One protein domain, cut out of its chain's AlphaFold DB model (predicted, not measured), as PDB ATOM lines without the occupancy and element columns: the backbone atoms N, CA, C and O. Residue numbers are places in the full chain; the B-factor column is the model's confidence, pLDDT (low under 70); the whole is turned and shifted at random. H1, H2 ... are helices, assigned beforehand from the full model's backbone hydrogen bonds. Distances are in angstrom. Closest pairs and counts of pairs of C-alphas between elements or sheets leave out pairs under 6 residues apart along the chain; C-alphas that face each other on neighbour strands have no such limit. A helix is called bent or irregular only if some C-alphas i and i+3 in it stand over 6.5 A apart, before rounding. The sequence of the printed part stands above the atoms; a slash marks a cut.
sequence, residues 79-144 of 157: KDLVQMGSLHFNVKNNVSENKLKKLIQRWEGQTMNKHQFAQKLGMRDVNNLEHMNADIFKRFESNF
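AT A GLANCE: This is residues 79 to 144 of the 157 residues of the protein "RxLR effector protein" of Phytophthora agathidicida (UniProt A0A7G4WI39). The longest helix, H3, stands on one side, and the pair H4 and H5, at a steep angle to each other, stands across from it, with few contacts between the two sides. Short H2 lies near the starts of H3 and H5, short H1 lies off to one side near H3, and residues 121 to 133 make a wide loop on the far side of H4 and H5 from H3. The printed part has 66 residues, with five named helices in the order H1 to H5 and no named strand; the class is all helix. It is compact, with a radius of gyration of the C-alphas of 10.6 A, and rounded, spanning 26 by 26 by 20 A.

HOW THE PARTS SIT: H3, residues 97 to 108, only just touches H1, residues 79 to 83, with 3 pairs of C-alphas within 8 A; the closest are those of Val 82 and Leu 103, 7.0 A apart, and H3 takes part with residues 103 to 107 alone. H5, residues 134 to 143, is close to H3 but not clearly touching, the same way at a steep tilt of 48 degrees; the closest C-alphas, of Glu 108 and Asn 143, are 6.8 A apart. H4, residues 114 to 120, touches H5, opposite ways at a steep tilt of 48 degrees, with the C-alphas of Lys 114 and Glu 141 closest at 6.3 A. H2, residues 91 to 94, touches no helix; its closest C-alpha pair with H5, Lys 92 and Ile 136, is 7.5 A apart. Every O i to N i+4 pair is within hydrogen-bond range in H1, H3 and H4; in H5 it is 4 of 6, and H2 is too short for such a pair.

IN THESE COORDINATES: H3 measures 16.3 A from C-alpha 97 at (50.607, 48.642, -29.986) to C-alpha 108. H5 measures 15.0 A and ends with C-alpha 143 at (50.453, 53.437, -14.249); it is irregular, with C-alphas 139 and 142 7.5 A apart. H4 measures 9.8 A, H1 6.3 A from C-alpha 79 at (38.221, 57.851, -29.659), and H2 5.2 A.

THE WHOLE: The two C-alphas farthest apart, of Lys 79 and Asn 127, are 27.4 A apart. The printed part has no cut, and the link from H4 to H5 is long, with 13 residues. The mean pLDDT of the printed part is 84.7, and no printed residue is under 70.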
ATOM      1  N   LYS A  79      39.389  57.110 -30.168       76.69
ATOM      2  CA  LYS A  79      38.221  57.851 -29.659       76.69
ATOM      3  C   LYS A  79      37.042  56.912 -29.368       76.69
ATOM      4  O   LYS A  79      36.486  56.981 -28.275       76.69
ATOM      5  N   ASP A  80      36.740  55.998 -30.286       78.19
ATOM      6  CA  ASP A  80      35.656  55.021 -30.138       78.19
ATOM      7  C   ASP A  80      35.939  54.054 -28.982       78.19
ATOM      8  O   ASP A  80      35.050  53.748 -28.193       78.19
ATOM      9  N   LEU A  81      37.201  53.637 -28.821       79.94
ATOM     10  CA  LEU A  81      37.637  52.762 -27.728       79.94
ATOM     11  C   LEU A  81      37.540  53.420 -26.349       79.94
ATOM     12  O   LEU A  81      37.231  52.748 -25.370       79.94
ATOM     13  N   VAL A  82      37.783  54.729 -26.249       79.19
ATOM     14  CA  VAL A  82      37.598  55.462 -24.985       79.19
ATOM     15  C   VAL A  82      36.127  55.647 -24.648       79.19
ATOM     16  O   VAL A  82      35.753  55.564 -23.475       79.19
ATOM     17  N   GLN A  83      35.298  55.898 -25.662       78.00
ATOM     18  CA  GLN A  83      33.852  56.012 -25.493       78.00
ATOM     19  C   GLN A  83      33.208  54.659 -25.180       78.00
ATOM     20  O   GLN A  83      32.213  54.614 -24.453       78.00
ATOM     21  N   MET A  84      33.790  53.555 -25.658       71.81
ATOM     22  CA  MET A  84      33.414  52.221 -25.215       71.81
ATOM     23  C   MET A  84      33.657  52.108 -23.709       71.81
ATOM     24  O   MET A  84      34.763  52.242 -23.186       71.81
ATOM     25  N   GLY A  85      32.559  51.907 -22.982       75.12
ATOM     26  CA  GLY A  85      32.579  51.769 -21.533       75.12
ATOM     27  C   GLY A  85      33.531  50.662 -21.091       75.12
ATOM     28  O   GLY A  85      34.346  50.913 -20.217       75.12
ATOM     29  N   SER A  86      33.449  49.495 -21.728       83.00
ATOM     30  CA  SER A  86      34.234  48.298 -21.431       83.00
ATOM     31  C   SER A  86      34.592  47.573 -22.730       83.00
ATOM     32  O   SER A  86      33.739  47.414 -23.608       83.00
ATOM     33  N   LEU A  87      35.845  47.140 -22.862       84.81
ATOM     34  CA  LEU A  87      36.359  46.406 -24.014       84.81
ATOM     35  C   LEU A  87      36.192  44.897 -23.794       84.81
ATOM     36  O   LEU A  87      37.029  44.251 -23.176       84.81
ATOM     37  N   HIS A  88      35.125  44.310 -24.336       82.62
ATOM     38  CA  HIS A  88      34.862  42.862 -24.250       82.62
ATOM     39  C   HIS A  88      35.516  42.038 -25.375       82.62
ATOM     40  O   HIS A  88      35.045  40.952 -25.705       82.62
ATOM     41  N   PHE A  89      36.572  42.554 -25.999       82.38
ATOM     42  CA  PHE A  89      37.297  41.873 -27.070       82.38
ATOM     43  C   PHE A  89      38.791  41.802 -26.754       82.38
ATOM     44  O   PHE A  89      39.299  42.540 -25.907       82.38
ATOM     45  N   ASN A  90      39.506  40.923 -27.458       83.31
ATOM     46  CA  ASN A  90      40.944  40.755 -27.283       83.31
ATOM     47  C   ASN A  90      41.690  41.969 -27.856       83.31
ATOM     48  O   ASN A  90      41.821  42.114 -29.075       83.31
ATOM     49  N   VAL A  91      42.175  42.843 -26.978       82.31
ATOM     50  CA  VAL A  91      42.818  44.106 -27.357       82.31
ATOM     51  C   VAL A  91      44.158  43.857 -28.055       82.31
ATOM     52  O   VAL A  91      44.486  44.574 -28.992       82.31
ATOM     53  N   LYS A  92      44.887  42.798 -27.683       80.31
ATOM     54  CA  LYS A  92      46.195  42.451 -28.266       80.31
ATOM     55  C   LYS A  92      46.105  42.129 -29.757       80.31
ATOM     56  O   LYS A  92      47.011  42.470 -30.508       80.31
ATOM     57  N   ASN A  93      45.013  41.488 -30.174       80.88
ATOM     58  CA  ASN A  93      44.825  41.054 -31.561       80.88
ATOM     59  C   ASN A  93      44.120  42.105 -32.430       80.88
ATOM     60  O   ASN A  93      44.265  42.082 -33.647       80.88
ATOM     61  N   ASN A  94      43.334  43.002 -31.822       78.75
ATOM     62  CA  ASN A  94      42.477  43.947 -32.548       78.75
ATOM     63  C   ASN A  94      42.997  45.392 -32.541       78.75
ATOM     64  O   ASN A  94      42.481  46.232 -33.279       78.75
ATOM     65  N   VAL A  95      43.981  45.712 -31.694       81.19
ATOM     66  CA  VAL A  95      44.511  47.070 -31.532       81.19
ATOM     67  C   VAL A  95      46.025  47.038 -31.692       81.19
ATOM     68  O   VAL A  95      46.714  46.281 -31.013       81.19
ATOM     69  N   SER A  96      46.554  47.884 -32.581       85.75
ATOM     70  CA  SER A  96      48.003  48.027 -32.740       85.75
ATOM     71  C   SER A  96      48.647  48.591 -31.471       85.75
ATOM     72  O   SER A  96      48.030  49.362 -30.731       85.75
ATOM     73  N   GLU A  97      49.910  48.247 -31.219       85.88
ATOM     74  CA  GLU A  97      50.607  48.642 -29.986       85.88
ATOM     75  C   GLU A  97      50.642  50.170 -29.789       85.88
ATOM     76  O   GLU A  97      50.444  50.667 -28.679       85.88
ATOM     77  N   ASN A  98      50.798  50.928 -30.878       85.38
ATOM     78  CA  ASN A  98      50.776  52.392 -30.849       85.38
ATOM     79  C   ASN A  98      49.401  52.940 -30.433       85.38
ATOM     80  O   ASN A  98      49.322  53.854 -29.608       85.38
ATOM     81  N   LYS A  99      48.309  52.362 -30.956       84.12
ATOM     82  CA  LYS A  99      46.935  52.739 -30.584       84.12
ATOM     83  C   LYS A  99      46.646  52.378 -29.125       84.12
ATOM     84  O   LYS A  99      46.035  53.175 -28.416       84.12
ATOM     85  N   LEU A 100      47.140  51.230 -28.658       86.12
ATOM     86  CA  LEU A 100      47.016  50.793 -27.269       86.12
ATOM     87  C   LEU A 100      47.736  51.744 -26.302       86.12
ATOM     88  O   LEU A 100      47.141  52.166 -25.315       86.12
ATOM     89  N   LYS A 101      48.978  52.148 -26.601       88.06
ATOM     90  CA  LYS A 101      49.721  53.118 -25.777       88.06
ATOM     91  C   LYS A 101      48.992  54.459 -25.675       88.06
ATOM     92  O   LYS A 101      48.818  54.961 -24.568       88.06
ATOM     93  N   LYS A 102      48.491  54.998 -26.795       86.88
ATOM     94  CA  LYS A 102      47.692  56.241 -26.801       86.88
ATOM     95  C   LYS A 102      46.397  56.103 -25.993       86.88
ATOM     96  O   LYS A 102      46.009  57.029 -25.283       86.88
ATOM     97  N   LEU A 103      45.730  54.952 -26.088       86.69
ATOM     98  CA  LEU A 103      44.524  54.654 -25.316       86.69
ATOM     99  C   LEU A 103      44.807  54.675 -23.808       86.69
ATOM    100  O   LEU A 103      44.089  55.329 -23.056       86.69
ATOM    101  N   ILE A 104      45.877  54.003 -23.387       88.62
ATOM    102  CA  ILE A 104      46.270  53.911 -21.980       88.62
ATOM    103  C   ILE A 104      46.701  55.269 -21.441       88.62
ATOM    104  O   ILE A 104      46.213  55.654 -20.387       88.62
ATOM    105  N   GLN A 105      47.514  56.033 -22.177       88.25
ATOM    106  CA  GLN A 105      47.886  57.401 -21.788       88.25
ATOM    107  C   GLN A 105      46.656  58.289 -21.574       88.25
ATOM    108  O   GLN A 105      46.602  59.087 -20.639       88.25
ATOM    109  N   ARG A 106      45.625  58.134 -22.414       85.19
ATOM    110  CA  ARG A 106      44.372  58.874 -22.248       85.19
ATOM    111  C   ARG A 106      43.596  58.434 -21.006       85.19
ATOM    112  O   ARG A 106      43.014  59.288 -20.351       85.19
ATOM    113  N   TRP A 107      43.572  57.143 -20.677       86.75
ATOM    114  CA  TRP A 107      42.954  56.651 -19.438       86.75
ATOM    115  C   TRP A 107      43.750  57.030 -18.186       86.75
ATOM    116  O   TRP A 107      43.157  57.340 -17.157       86.75
ATOM    117  N   GLU A 108      45.075  57.070 -18.270       84.00
ATOM    118  CA  GLU A 108      45.955  57.545 -17.200       84.00
ATOM    119  C   GLU A 108      45.653  59.015 -16.868       84.00
ATOM    120  O   GLU A 108      45.415  59.361 -15.710       84.00
ATOM    121  N   GLY A 109      45.493  59.856 -17.896       82.31
ATOM    122  CA  GLY A 109      45.055  61.248 -17.743       82.31
ATOM    123  C   GLY A 109      43.643  61.424 -17.163       82.31
ATOM    124  O   GLY A 109      43.286  62.529 -16.761       82.31
ATOM    125  N   GLN A 110      42.834  60.361 -17.089       78.62
ATOM    126  CA  GLN A 110      41.495  60.379 -16.487       78.62
ATOM    127  C   GLN A 110      41.498  60.028 -14.995       78.62
ATOM    128  O   GLN A 110      40.424  59.883 -14.409       78.62
ATOM    129  N   THR A 111      42.665  59.917 -14.344       75.31
ATOM    130  CA  THR A 111      42.781  59.611 -12.899       75.31
ATOM    131  C   THR A 111      41.976  58.369 -12.499       75.31
ATOM    132  O   THR A 111      41.251  58.361 -11.506       75.31
ATOM    133  N   MET A 112      42.047  57.317 -13.316       81.31
ATOM    134  CA  MET A 112      41.342  56.061 -13.055       81.31
ATOM    135  C   MET A 112      42.117  55.205 -12.049       81.31
ATOM    136  O   MET A 112      43.347  55.239 -12.006       81.31
ATOM    137  N   ASN A 113      41.407  54.411 -11.249       86.50
ATOM    138  CA  ASN A 113      42.045  53.434 -10.364       86.50
ATOM    139  C   ASN A 113      42.281  52.086 -11.076       86.50
ATOM    140  O   ASN A 113      41.700  51.811 -12.131       86.50
ATOM    141  N   LYS A 114      43.111  51.212 -10.487       88.62
ATOM    142  CA  LYS A 114      43.407  49.878 -11.057       88.62
ATOM    143  C   LYS A 114      42.149  49.060 -11.357       88.62
ATOM    144  O   LYS A 114      42.067  48.406 -12.393       88.62
ATOM    145  N   HIS A 115      41.152  49.119 -10.478       87.75
ATOM    146  CA  HIS A 115      39.902  48.379 -10.646       87.75
ATOM    147  C   HIS A 115      39.092  48.876 -11.852       87.75
ATOM    148  O   HIS A 115      38.576  48.089 -12.639       87.75
ATOM    149  N   GLN A 116      39.020  50.189 -12.044       86.25
ATOM    150  CA  GLN A 116      38.370  50.808 -13.190       86.25
ATOM    151  C   GLN A 116      39.122  50.515 -14.484       86.25
ATOM    152  O   GLN A 116      38.485  50.267 -15.501       86.25
ATOM    153  N   PHE A 117      40.455  50.498 -14.457       89.44
ATOM    154  CA  PHE A 117      41.251  50.088 -15.610       89.44
ATOM    155  C   PHE A 117      40.972  48.626 -15.998       89.44
ATOM    156  O   PHE A 117      40.730  48.338 -17.170       89.44
ATOM    157  N   ALA A 118      40.889  47.716 -15.022       89.31
ATOM    158  CA  ALA A 118      40.476  46.333 -15.262       89.31
ATOM    159  C   ALA A 118      39.067  46.265 -15.883       89.31
ATOM    160  O   ALA A 118      38.872  45.617 -16.912       89.31
ATOM    161  N   GLN A 119      38.107  47.017 -15.337       89.56
ATOM    162  CA  GLN A 119      36.754  47.108 -15.893       89.56
ATOM    163  C   GLN A 119      36.729  47.676 -17.318       89.56
ATOM    164  O   GLN A 119      35.993  47.171 -18.161       89.56
ATOM    165  N   LYS A 120      37.554  48.686 -17.626       88.19
ATOM    166  CA  LYS A 120      37.709  49.224 -18.988       88.19
ATOM    167  C   LYS A 120      38.212  48.167 -19.962       88.19
ATOM    168  O   LYS A 120      37.797  48.167 -21.115       88.19
ATOM    169  N   LEU A 121      39.054  47.248 -19.505       88.31
ATOM    170  CA  LEU A 121      39.547  46.116 -20.290       88.31
ATOM    171  C   LEU A 121      38.569  44.929 -20.353       88.31
ATOM    172  O   LEU A 121      38.947  43.878 -20.875       88.31
ATOM    173  N   GLY A 122      37.351  45.062 -19.819       87.62
ATOM    174  CA  GLY A 122      36.361  43.983 -19.782       87.62
ATOM    175  C   GLY A 122      36.576  42.954 -18.679       87.62
ATOM    176  O   GLY A 122      35.841  41.970 -18.607       87.62
ATOM    177  N   MET A 123      37.551  43.174 -17.798       88.25
ATOM    178  CA  MET A 123      37.818  42.284 -16.679       88.25
ATOM    179  C   MET A 123      36.807  42.544 -15.562       88.25
ATOM    180  O   MET A 123      36.518  43.687 -15.212       88.25
ATOM    181  N   ARG A 124      36.284  41.464 -14.972       85.06
ATOM    182  CA  ARG A 124      35.419  41.559 -13.782       85.06
ATOM    183  C   ARG A 124      36.182  42.021 -12.546       85.06
ATOM    184  O   ARG A 124      35.598  42.687 -11.704       85.06
ATOM    185  N   ASP A 125      37.451  41.637 -12.455       83.75
ATOM    186  CA  ASP A 125      38.283  41.849 -11.279       83.75
ATOM    187  C   ASP A 125      39.759  41.985 -11.677       83.75
ATOM    188  O   ASP A 125      40.181  41.434 -12.699       83.75
ATOM    189  N   VAL A 126      40.548  42.684 -10.860       84.62
ATOM    190  CA  VAL A 126      41.998  42.892 -11.066       84.62
ATOM    191  C   VAL A 126      42.796  41.594 -10.947       84.62
ATOM    192  O   VAL A 126      43.838  41.445 -11.578       84.62
ATOM    193  N   ASN A 127      42.274  40.626 -10.194       84.12
ATOM    194  CA  ASN A 127      42.909  39.325  -9.983       84.12
ATOM    195  C   ASN A 127      42.568  38.297 -11.074       84.12
ATOM    196  O   ASN A 127      43.001  37.149 -10.991       84.12
ATOM    197  N   ASN A 128      41.778  38.668 -12.089       82.94
ATOM    198  CA  ASN A 128      41.367  37.739 -13.137       82.94
ATOM    199  C   ASN A 128      42.497  37.502 -14.155       82.94
ATOM    200  O   ASN A 128      42.549  38.126 -15.214       82.94
ATOM    201  N   LEU A 129      43.401  36.581 -13.820       83.00
ATOM    202  CA  LEU A 129      44.561  36.226 -14.639       83.00
ATOM    203  C   LEU A 129      44.214  35.443 -15.912       83.00
ATOM    204  O   LEU A 129      45.018  35.422 -16.837       83.00
ATOM    205  N   GLU A 130      43.034  34.823 -15.974       84.88
ATOM    206  CA  GLU A 130      42.587  34.013 -17.116       84.88
ATOM    207  C   GLU A 130      41.918  34.853 -18.217       84.88
ATOM    208  O   GLU A 130      41.560  34.346 -19.281       84.88
ATOM    209  N   HIS A 131      41.732  36.156 -17.986       88.25
ATOM    210  CA  HIS A 131      41.084  37.026 -18.956       88.25
ATOM    211  C   HIS A 131      41.963  37.272 -20.193       88.25
ATOM    212  O   HIS A 131      43.165  37.502 -20.091       88.25
ATOM    213  N   MET A 132      41.344  37.362 -21.378       86.56
ATOM    214  CA  MET A 132      42.044  37.616 -22.653       86.56
ATOM    215  C   MET A 132      42.884  38.907 -22.679       86.56
ATOM    216  O   MET A 132      43.827  39.019 -23.457       86.56
ATOM    217  N   ASN A 133      42.541  39.876 -21.823       88.81
ATOM    218  CA  ASN A 133      43.251  41.150 -21.677       88.81
ATOM    219  C   ASN A 133      44.121  41.223 -20.402       88.81
ATOM    220  O   ASN A 133      44.662  42.288 -20.110       88.81
ATOM    221  N   ALA A 134      44.286  40.125 -19.649       87.75
ATOM    222  CA  ALA A 134      45.054  40.102 -18.397       87.75
ATOM    223  C   ALA A 134      46.535  40.465 -18.602       87.75
ATOM    224  O   ALA A 134      47.110  41.206 -17.804       87.75
ATOM    225  N   ASP A 135      47.135  40.023 -19.711       89.62
ATOM    226  CA  ASP A 135      48.504  40.392 -20.093       89.62
ATOM    227  C   ASP A 135      48.672  41.906 -20.253       89.62
ATOM    228  O   ASP A 135      49.692  42.477 -19.870       89.62
ATOM    229  N   ILE A 136      47.672  42.564 -20.844       89.00
ATOM    230  CA  ILE A 136      47.685  44.012 -21.058       89.00
ATOM    231  C   ILE A 136      47.490  44.718 -19.725       89.00
ATOM    232  O   ILE A 136      48.220  45.659 -19.433       89.00
ATOM    233  N   PHE A 137      46.567  44.234 -18.896       90.62
ATOM    234  CA  PHE A 137      46.366  44.778 -17.562       90.62
ATOM    235  C   PHE A 137      47.673  44.776 -16.755       90.62
ATOM    236  O   PHE A 137      48.119  45.838 -16.333       90.62
ATOM    237  N   LYS A 138      48.362  43.632 -16.659       90.12
ATOM    238  CA  LYS A 138      49.640  43.509 -15.935       90.12
ATOM    239  C   LYS A 138      50.747  44.422 -16.455       90.12
ATOM    240  O   LYS A 138      51.573  44.888 -15.682       90.12
ATOM    241  N   ARG A 139      50.794  44.675 -17.764       90.00
ATOM    242  CA  ARG A 139      51.818  45.549 -18.362       90.00
ATOM    243  C   ARG A 139      51.671  47.009 -17.947       90.00
ATOM    244  O   ARG A 139      52.667  47.721 -17.929       90.00
ATOM    245  N   PHE A 140      50.449  47.446 -17.661       89.00
ATOM    246  CA  PHE A 140      50.136  48.855 -17.424       89.00
ATOM    247  C   PHE A 140      49.537  49.122 -16.043       89.00
ATOM    248  O   PHE A 140      49.267  50.272 -15.713       89.00
ATOM    249  N   GLU A 141      49.367  48.100 -15.201       86.81
ATOM    250  CA  GLU A 141      48.811  48.239 -13.850       86.81
ATOM    251  C   GLU A 141      49.611  49.205 -12.968       86.81
ATOM    252  O   GLU A 141      49.044  49.799 -12.054       86.81
ATOM    253  N   SER A 142      50.913  49.370 -13.223       86.94
ATOM    254  CA  SER A 142      51.789  50.295 -12.497       86.94
ATOM    255  C   SER A 142      51.434  51.759 -12.733       86.94
ATOM    256  O   SER A 142      51.701  52.590 -11.869       86.94
ATOM    257  N   ASN A 143      50.813  52.071 -13.872       85.56
ATOM    258  CA  ASN A 143      50.453  53.437 -14.249       85.56
ATOM    259  C   ASN A 143      49.181  53.912 -13.538       85.56
ATOM    260  O   ASN A 143      48.884  55.103 -13.520       85.56
ATOM    261  N   PHE A 144      48.419  52.989 -12.945       86.25
ATOM    262  CA  PHE A 144      47.159  53.300 -12.287       86.25
ATOM    263  C   PHE A 144      47.299  53.143 -10.769       86.25
ATOM    264  O   PHE A 144      47.672  52.072 -10.281       86.25
TER     265      PHE A 144